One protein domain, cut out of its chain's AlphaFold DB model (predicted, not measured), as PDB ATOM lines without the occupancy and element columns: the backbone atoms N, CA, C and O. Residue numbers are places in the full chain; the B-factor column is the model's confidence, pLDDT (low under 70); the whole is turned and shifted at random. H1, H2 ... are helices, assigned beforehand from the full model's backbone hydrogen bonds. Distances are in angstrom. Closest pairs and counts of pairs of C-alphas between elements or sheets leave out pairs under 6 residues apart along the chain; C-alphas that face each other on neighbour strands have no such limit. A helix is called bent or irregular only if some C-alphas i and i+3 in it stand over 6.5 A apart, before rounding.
ATOM      1  N   VAL A   2      14.116 -12.095  23.605       93.38
ATOM      2  CA  VAL A   2      14.397 -10.662  23.303       93.38
ATOM      3  C   VAL A   2      15.887 -10.296  23.427       93.38
ATOM      4  O   VAL A   2      16.474  -9.758  22.497       93.38
ATOM      5  N   ARG A   3      16.537 -10.666  24.538       94.25
ATOM      6  CA  ARG A   3      17.962 -10.367  24.791       94.25
ATOM      7  C   ARG A   3      18.932 -10.980  23.766       94.25
ATOM      8  O   ARG A   3      20.014 -10.433  23.584       94.25
ATOM      9  N   SER A   4      18.582 -12.094  23.112       91.44
ATOM     10  CA  SER A   4      19.407 -12.687  22.044       91.44
ATOM     11  C   SER A   4      19.171 -12.001  20.698       91.44
ATOM     12  O   SER A   4      20.129 -11.766  19.968       91.44
ATOM     13  N   VAL A   5      17.932 -11.586  20.409       92.12
ATOM     14  CA  VAL A   5      17.612 -10.751  19.237       92.12
ATOM     15  C   VAL A   5      18.354  -9.417  19.307       92.12
ATOM     16  O   VAL A   5      18.983  -9.013  18.335       92.12
ATOM     17  N   VAL A   6      18.370  -8.767  20.475       94.69
ATOM     18  CA  VAL A   6      19.163  -7.545  20.684       94.69
ATOM     19  C   VAL A   6      20.654  -7.809  20.444       94.69
ATOM     20  O   VAL A   6      21.317  -7.003  19.803       94.69
ATOM     21  N   GLY A   7      21.179  -8.961  20.873       93.56
ATOM     22  CA  GLY A   7      22.557  -9.363  20.578       93.56
ATOM     23  C   GLY A   7      22.861  -9.475  19.082       93.56
ATOM     24  O   GLY A   7      23.913  -9.011  18.642       93.56
ATOM     25  N   ALA A   8      21.931 -10.024  18.296       93.25
ATOM     26  CA  ALA A   8      22.042 -10.089  16.838       93.25
ATOM     27  C   ALA A   8      22.068  -8.687  16.211       93.25
ATOM     28  O   ALA A   8      22.941  -8.385  15.400       93.25
ATOM     29  N   LEU A   9      21.165  -7.800  16.646       94.00
ATOM     30  CA  LEU A   9      21.083  -6.420  16.161       94.00
ATOM     31  C   LEU A   9      22.329  -5.599  16.527       94.00
ATOM     32  O   LEU A   9      22.820  -4.839  15.700       94.00
ATOM     33  N   MET A  10      22.892  -5.788  17.724       94.81
ATOM     34  CA  MET A  10      24.163  -5.164  18.116       94.81
ATOM     35  C   MET A  10      25.337  -5.671  17.269       94.81
ATOM     36  O   MET A  10      26.243  -4.904  16.943       94.81
ATOM     37  N   SER A  11      25.342  -6.957  16.907       94.19
ATOM     38  CA  SER A  11      26.344  -7.528  15.999       94.19
ATOM     39  C   SER A  11      26.222  -6.942  14.589       94.19
ATOM     40  O   SER A  11      27.222  -6.529  14.008       94.19
ATOM     41  N   ALA A  12      24.995  -6.804  14.080       94.06
ATOM     42  CA  ALA A  12      24.727  -6.170  12.792       94.06
ATOM     43  C   ALA A  12      25.118  -4.682  12.778       94.06
ATOM     44  O   ALA A  12      25.856  -4.247  11.899       94.06
ATOM     45  N   GLY A  13      24.713  -3.911  13.792       94.19
ATOM     46  CA  GLY A  13      25.031  -2.481  13.902       94.19
ATOM     47  C   GLY A  13      26.520  -2.175  14.096       94.19
ATOM     48  O   GLY A  13      26.950  -1.051  13.875       94.19
ATOM     49  N   SER A  14      27.318  -3.174  14.476       95.31
ATOM     50  CA  SER A  14      28.781  -3.071  14.571       95.31
ATOM     51  C   SER A  14      29.517  -3.675  13.371       95.31
ATOM     52  O   SER A  14      30.738  -3.799  13.413       95.31
ATOM     53  N   GLY A  15      28.793  -4.080  12.322       94.44
ATOM     54  CA  GLY A  15      29.366  -4.652  11.100       94.44
ATOM     55  C   GLY A  15      29.912  -6.075  11.244       94.44
ATOM     56  O   GLY A  15      30.532  -6.582  10.317       94.44
ATOM     57  N   ARG A  16      29.682  -6.747  12.380       93.19
ATOM     58  CA  ARG A  16      30.160  -8.120  12.635       93.19
ATOM     59  C   ARG A  16      29.245  -9.204  12.070       93.19
ATOM     60  O   ARG A  16      29.548 -10.387  12.189       93.19
ATOM     61  N   THR A  17      28.083  -8.829  11.546       93.00
ATOM     62  CA  THR A  17      27.088  -9.770  11.030       93.00
ATOM     63  C   THR A  17      26.270  -9.108   9.930       93.00
ATOM     64  O   THR A  17      25.824  -7.971  10.068       93.00
ATOM     65  N   SER A  18      26.037  -9.843   8.851       93.19
ATOM     66  CA  SER A  18      25.186  -9.467   7.728       93.19
ATOM     67  C   SER A  18      23.719  -9.851   7.950       93.19
ATOM     68  O   SER A  18      23.378 -10.748   8.722       93.19
ATOM     69  N   VAL A  19      22.817  -9.218   7.197       90.88
ATOM     70  CA  VAL A  19      21.380  -9.548   7.218       90.88
ATOM     71  C   VAL A  19      21.123 -11.013   6.833       90.88
ATOM     72  O   VAL A  19      20.225 -11.650   7.385       90.88
ATOM     73  N   LEU A  20      21.924 -11.569   5.919       91.94
ATOM     74  CA  LEU A  20      21.801 -12.961   5.478       91.94
ATOM     75  C   LEU A  20      22.139 -13.948   6.600       91.94
ATOM     76  O   LEU A  20      21.434 -14.941   6.774       91.94
ATOM     77  N   GLU A  21      23.165 -13.654   7.399       90.56
ATOM     78  CA  GLU A  21      23.537 -14.467   8.560       90.56
ATOM     79  C   GLU A  21      22.458 -14.426   9.647       90.56
ATOM     80  O   GLU A  21      22.087 -15.473  10.177       90.56
ATOM     81  N   VAL A  22      21.876 -13.247   9.916       89.69
ATOM     82  CA  VAL A  22      20.747 -13.118  10.857       89.69
ATOM     83  C   VAL A  22      19.535 -13.914  10.371       89.69
ATOM     84  O   VAL A  22      18.897 -14.612  11.160       89.69
ATOM     85  N   ARG A  23      19.229 -13.862   9.067       90.19
ATOM     86  CA  ARG A  23      18.139 -14.646   8.470       90.19
ATOM     87  C   ARG A  23      18.380 -16.146   8.622       90.19
ATOM     88  O   ARG A  23      17.454 -16.859   8.996       90.19
ATOM     89  N   LYS A  24      19.610 -16.607   8.377       89.06
ATOM     90  CA  LYS A  24      19.999 -18.011   8.551       89.06
ATOM     91  C   LYS A  24      19.790 -18.465   9.997       89.06
ATOM     92  O   LYS A  24      19.156 -19.494  10.212       89.06
ATOM     93  N   ALA A  25      20.241 -17.669  10.968       87.88
ATOM     94  CA  ALA A  25      20.060 -17.954  12.389       87.88
ATOM     95  C   ALA A  25      18.579 -17.987  12.814       87.88
ATOM     96  O   ALA A  25      18.202 -18.785  13.666       87.88
ATOM     97  N   LEU A  26      17.719 -17.157  12.209       85.69
ATOM     98  CA  LEU A  26      16.275 -17.165  12.476       85.69
ATOM     99  C   LEU A  26      15.573 -18.413  11.917       85.69
ATOM    100  O   LEU A  26      14.627 -18.904  12.525       85.69
ATOM    101  N   SER A  27      16.024 -18.907  10.761       87.06
ATOM    102  CA  SER A  27      15.507 -20.133  10.135       87.06
ATOM    103  C   SER A  27      16.103 -21.429  10.699       87.06
ATOM    104  O   SER A  27      15.621 -22.507  10.360       87.06
ATOM    105  N   GLY A  28      17.170 -21.328  11.498       80.75
ATOM    106  CA  GLY A  28      17.888 -22.463  12.075       80.75
ATOM    107  C   GLY A  28      17.120 -23.171  13.192       80.75
ATOM    108  O   GLY A  28      16.033 -22.754  13.606       80.75
ATOM    109  N   GLN A  29      17.690 -24.264  13.705       69.94
ATOM    110  CA  GLN A  29      17.092 -24.973  14.836       69.94
ATOM    111  C   GLN A  29      17.343 -24.233  16.158       69.94
ATOM    112  O   GLN A  29      18.313 -23.503  16.341       69.94
ATOM    113  N   ARG A  30      16.441 -24.460  17.121       62.41
ATOM    114  CA  ARG A  30      16.230 -23.674  18.354       62.41
ATOM    115  C   ARG A  30      17.451 -23.480  19.275       62.41
ATOM    116  O   ARG A  30      17.369 -22.658  20.184       62.41
ATOM    117  N   ASN A  31      18.535 -24.228  19.071       58.78
ATOM    118  CA  ASN A  31      19.656 -24.356  20.010       58.78
ATOM    119  C   ASN A  31      20.991 -23.809  19.491       58.78
ATOM    120  O   ASN A  31      22.009 -23.914  20.175       58.78
ATOM    121  N   GLU A  32      21.010 -23.191  18.314       64.50
ATOM    122  CA  GLU A  32      22.174 -22.442  17.864       64.50
ATOM    123  C   GLU A  32      22.195 -21.129  18.663       64.50
ATOM    124  O   GLU A  32      21.466 -20.191  18.348       64.50
ATOM    125  N   ASN A  33      22.975 -21.053  19.749       68.00
ATOM    126  CA  ASN A  33      23.245 -19.806  20.481       68.00
ATOM    127  C   ASN A  33      24.055 -18.829  19.596       68.00
ATOM    128  O   ASN A  33      25.161 -18.427  19.945       68.00
ATOM    129  N   ALA A  34      23.514 -18.464  18.430       78.00
ATOM    130  CA  ALA A  34      24.200 -17.775  17.342       78.00
ATOM    131  C   ALA A  34      24.663 -16.367  17.733       78.00
ATOM    132  O   ALA A  34      25.613 -15.840  17.161       78.00
ATOM    133  N   TYR A  35      24.013 -15.761  18.731       87.94
ATOM    134  CA  TYR A  35      24.327 -14.418  19.195       87.94
ATOM    135  C   TYR A  35      24.362 -14.333  20.714       87.94
ATOM    136  O   TYR A  35      23.563 -14.953  21.421       87.94
ATOM    137  N   LYS A  36      25.267 -13.486  21.214       91.06
ATOM    138  CA  LYS A  36      25.425 -13.210  22.643       91.06
ATOM    139  C   LYS A  36      24.102 -12.744  23.253       91.06
ATOM    140  O   LYS A  36      23.551 -11.714  22.858       91.06
ATOM    141  N   VAL A  37      23.641 -13.451  24.280       93.12
ATOM    142  CA  VAL A  37      22.516 -13.011  25.113       93.12
ATOM    143  C   VAL A  37      22.963 -11.793  25.924       93.12
ATOM    144  O   VAL A  37      23.847 -11.897  26.772       93.12
ATOM    145  N   GLN A  38      22.371 -10.627  25.655       95.00
ATOM    146  CA  GLN A  38      22.747  -9.376  26.330       95.00
ATOM    147  C   GLN A  38      22.392  -9.390  27.808       95.00
ATOM    148  O   GLN A  38      21.575 -10.199  28.220       95.00
ATOM    149  N   ALA A  39      22.983  -8.520  28.620       95.69
ATOM    150  CA  ALA A  39      22.715  -8.465  30.056       95.69
ATOM    151  C   ALA A  39      21.261  -8.014  30.363       95.69
ATOM    152  O   ALA A  39      20.657  -7.315  29.546       95.69
ATOM    153  N   PRO A  40      20.646  -8.444  31.483       96.50
ATOM    154  CA  PRO A  40      19.228  -8.187  31.755       96.50
ATOM    155  C   PRO A  40      18.914  -6.733  32.132       96.50
ATOM    156  O   PRO A  40      17.806  -6.284  31.865       96.50
ATOM    157  N   GLN A  41      19.864  -5.991  32.709       96.62
ATOM    158  CA  GLN A  41      19.628  -4.649  33.260       96.62
ATOM    159  C   GLN A  41      19.202  -3.587  32.230       96.62
ATOM    160  O   GLN A  41      18.699  -2.540  32.616       96.62
ATOM    161  N   GLY A  42      19.393  -3.843  30.931       94.25
ATOM    162  CA  GLY A  42      18.967  -2.945  29.850       94.25
ATOM    163  C   GLY A  42      17.580  -3.251  29.273       94.25
ATOM    164  O   GLY A  42      17.199  -2.637  28.282       94.25
ATOM    165  N   LEU A  43      16.851  -4.231  29.821       96.69
ATOM    166  CA  LEU A  43      15.542  -4.644  29.316       96.69
ATOM    167  C   LEU A  43      14.436  -4.331  30.326       96.69
ATOM    168  O   LEU A  43      14.450  -4.831  31.448       96.69
ATOM    169  N   THR A  44      13.426  -3.582  29.882       97.19
ATOM    170  CA  THR A  44      12.266  -3.201  30.698       97.19
ATOM    171  C   THR A  44      10.968  -3.615  30.009       97.19
ATOM    172  O   THR A  44      10.794  -3.401  28.809       97.19
ATOM    173  N   LEU A  45      10.038  -4.206  30.766       96.94
ATOM    174  CA  LEU A  45       8.679  -4.473  30.293       96.94
ATOM    175  C   LEU A  45       7.885  -3.162  30.269       96.94
ATOM    176  O   LEU A  45       7.675  -2.554  31.313       96.94
ATOM    177  N   ILE A  46       7.435  -2.746  29.086       97.62
ATOM    178  CA  ILE A  46       6.777  -1.442  28.903       97.62
ATOM    179  C   ILE A  46       5.263  -1.532  29.120       97.62
ATOM    180  O   ILE A  46       4.663  -0.658  29.738       97.62
ATOM    181  N   LYS A  47       4.617  -2.566  28.573       97.06
ATOM    182  CA  LYS A  47       3.158  -2.691  28.581       97.06
ATOM    183  C   LYS A  47       2.739  -4.141  28.406       97.06
ATOM    184  O   LYS A  47       3.362  -4.884  27.653       97.06
ATOM    185  N   ILE A  48       1.623  -4.489  29.036       96.56
ATOM    186  CA  ILE A  48       0.843  -5.683  28.720       96.56
ATOM    187  C   ILE A  48      -0.488  -5.202  28.144       96.56
ATOM    188  O   ILE A  48      -1.169  -4.372  28.746       96.56
ATOM    189  N   ALA A  49      -0.832  -5.669  26.947       94.31
ATOM    190  CA  ALA A  49      -2.110  -5.373  26.319       94.31
ATOM    191  C   ALA A  49      -3.060  -6.558  26.511       94.31
ATOM    192  O   ALA A  49      -2.663  -7.707  26.325       94.31
ATOM    193  N   TYR A  50      -4.312  -6.257  26.844       92.31
ATOM    194  CA  TYR A  50      -5.388  -7.238  26.931       92.31
ATOM    195  C   TYR A  50      -6.413  -6.993  25.819       92.31
ATOM    196  O   TYR A  50      -6.550  -5.856  25.352       92.31
ATOM    197  N   PRO A  51      -7.151  -8.033  25.395       92.25
ATOM    198  CA  PRO A  51      -8.306  -7.865  24.525       92.25
ATOM    199  C   PRO A  51      -9.347  -6.920  25.139       92.25
ATOM    200  O   PRO A  51      -9.385  -6.702  26.351       92.25
ATOM    201  N   ALA A  52     -10.239  -6.388  24.302       96.19
ATOM    202  CA  ALA A  52     -11.404  -5.647  24.783       96.19
ATOM    203  C   ALA A  52     -12.223  -6.493  25.776       96.19
ATOM    204  O   ALA A  52     -12.286  -7.714  25.633       96.19
ATOM    205  N   LYS A  53     -12.902  -5.847  26.739       94.62
ATOM    206  CA  LYS A  53     -13.694  -6.539  27.778       94.62
ATOM    207  C   LYS A  53     -14.677  -7.566  27.204       94.62
ATOM    208  O   LYS A  53     -14.794  -8.657  27.748       94.62
ATOM    209  N   SER A  54     -15.308  -7.252  26.071       96.50
ATOM    210  CA  SER A  54     -16.233  -8.148  25.360       96.50
ATOM    211  C   SER A  54     -15.599  -9.452  24.864       96.50
ATOM    212  O   SER A  54     -16.314 -10.410  24.602       96.50
ATOM    213  N   LYS A  55     -14.269  -9.509  24.742       95.88
ATOM    214  CA  LYS A  55     -13.515 -10.685  24.286       95.88
ATOM    215  C   LYS A  55     -12.901 -11.492  25.431       95.88
ATOM    216  O   LYS A  55     -12.315 -12.540  25.177       95.88
ATOM    217  N   LEU A  56     -13.000 -11.022  26.676       93.00
ATOM    218  CA  LEU A  56     -12.339 -11.680  27.804       93.00
ATOM    219  C   LEU A  56     -12.982 -13.028  28.154       93.00
ATOM    220  O   LEU A  56     -12.249 -13.962  28.451       93.00
ATOM    221  N   ALA A  57     -14.310 -13.148  28.061       93.06
ATOM    222  CA  ALA A  57     -15.010 -14.411  28.319       93.06
ATOM    223  C   ALA A  57     -14.568 -15.511  27.338       93.06
ATOM    224  O   ALA A  57     -14.108 -16.567  27.760       93.06
ATOM    225  N   ALA A  58     -14.569 -15.208  26.038       93.00
ATOM    226  CA  ALA A  58     -14.104 -16.136  25.006       93.00
ATOM    227  C   ALA A  58     -12.618 -16.509  25.173       93.00
ATOM    228  O   ALA A  58     -12.223 -17.650  24.950       93.00
ATOM    229  N   GLN A  59     -11.774 -15.558  25.595       91.50
ATOM    230  CA  GLN A  59     -10.367 -15.840  25.890       91.50
ATOM    231  C   GLN A  59     -10.211 -16.790  27.088       91.50
ATOM    232  O   GLN A  59      -9.314 -17.636  27.079       91.50
ATOM    233  N   ALA A  60     -11.057 -16.654  28.114       90.75
ATOM    234  CA  ALA A  60     -11.063 -17.551  29.264       90.75
ATOM    235  C   ALA A  60     -11.439 -18.975  28.834       90.75
ATOM    236  O   ALA A  60     -10.674 -19.890  29.115       90.75
ATOM    237  N   GLU A  61     -12.517 -19.142  28.063       91.62
ATOM    238  CA  GLU A  61     -12.939 -20.442  27.518       91.62
ATOM    239  C   GLU A  61     -11.831 -21.111  26.687       91.62
ATOM    240  O   GLU A  61     -11.502 -22.271  26.919       91.62
ATOM    241  N   LEU A  62     -11.184 -20.368  25.778       90.38
ATOM    242  CA  LEU A  62     -10.105 -20.886  24.923       90.38
ATOM    243  C   LEU A  62      -8.887 -21.378  25.721       90.38
ATOM    244  O   LEU A  62      -8.186 -22.298  25.306       90.38
ATOM    245  N   THR A  63      -8.577 -20.708  26.830       90.38
ATOM    246  CA  THR A  63      -7.372 -20.986  27.627       90.38
ATOM    247  C   THR A  63      -7.629 -21.937  28.790       90.38
ATOM    248  O   THR A  63      -6.676 -22.383  29.436       90.38
ATOM    249  N   GLN A  64      -8.892 -22.267  29.061       87.88
ATOM    250  CA  GLN A  64      -9.270 -23.123  30.168       87.88
ATOM    251  C   GLN A  64      -8.827 -24.562  29.902       87.88
ATOM    252  O   GLN A  64      -9.241 -25.207  28.943       87.88
TER     253      GLN A  64
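Overview. This is residues 2 to 64 of the 72 residues of the protein "Unannotated protein" of freshwater metagenome (UniProt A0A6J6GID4). Two short helices, H1 and H2, lie side by side at one end, and a long link leads away to a lone helix, H3, at the other end; no helix touches another. The printed part has 63 residues with three named helices, H1, H2 and H3 in chain order, no named strand, and the class all helix. It is extended, with a radius of gyration of the C-alphas of 17.5 A, and spans 48 by 27 by 18 A.

Along the chain. Find C-alpha 2 at (14.397, -10.662, 23.303); from there H1, residues 2 to 13, runs 16.4 A. Next comes H2, residues 19 to 27, 12.5 A. H3, residues 53 to 63, runs 15.8 A to C-alpha 63 at (-7.372, -20.986, 27.627); it is irregular, with C-alphas 54 and 57 7.0 A apart.

Arrangement. Look at Ala 8 and Val 22, the closest C-alphas of H1 and H2, 6.8 A apart: the helices are close but not clearly touching, at a shallow tilt of 22 degrees, opposite ways. H3 is apart from both. In H1 and H2 every O i to N i+4 pair is within hydrogen-bond range; in H3, 5 of 7.

Size, cuts and confidence. The C-alphas farthest apart, Gly 15 and Ala 57, are 48.6 A apart. The printed part has no cut. The link H1 to H2 is tight; H2 to H3, 25 residues, is long, and its residues 44 to 49 stand free. Residues 29 to 33 have pLDDT under 70.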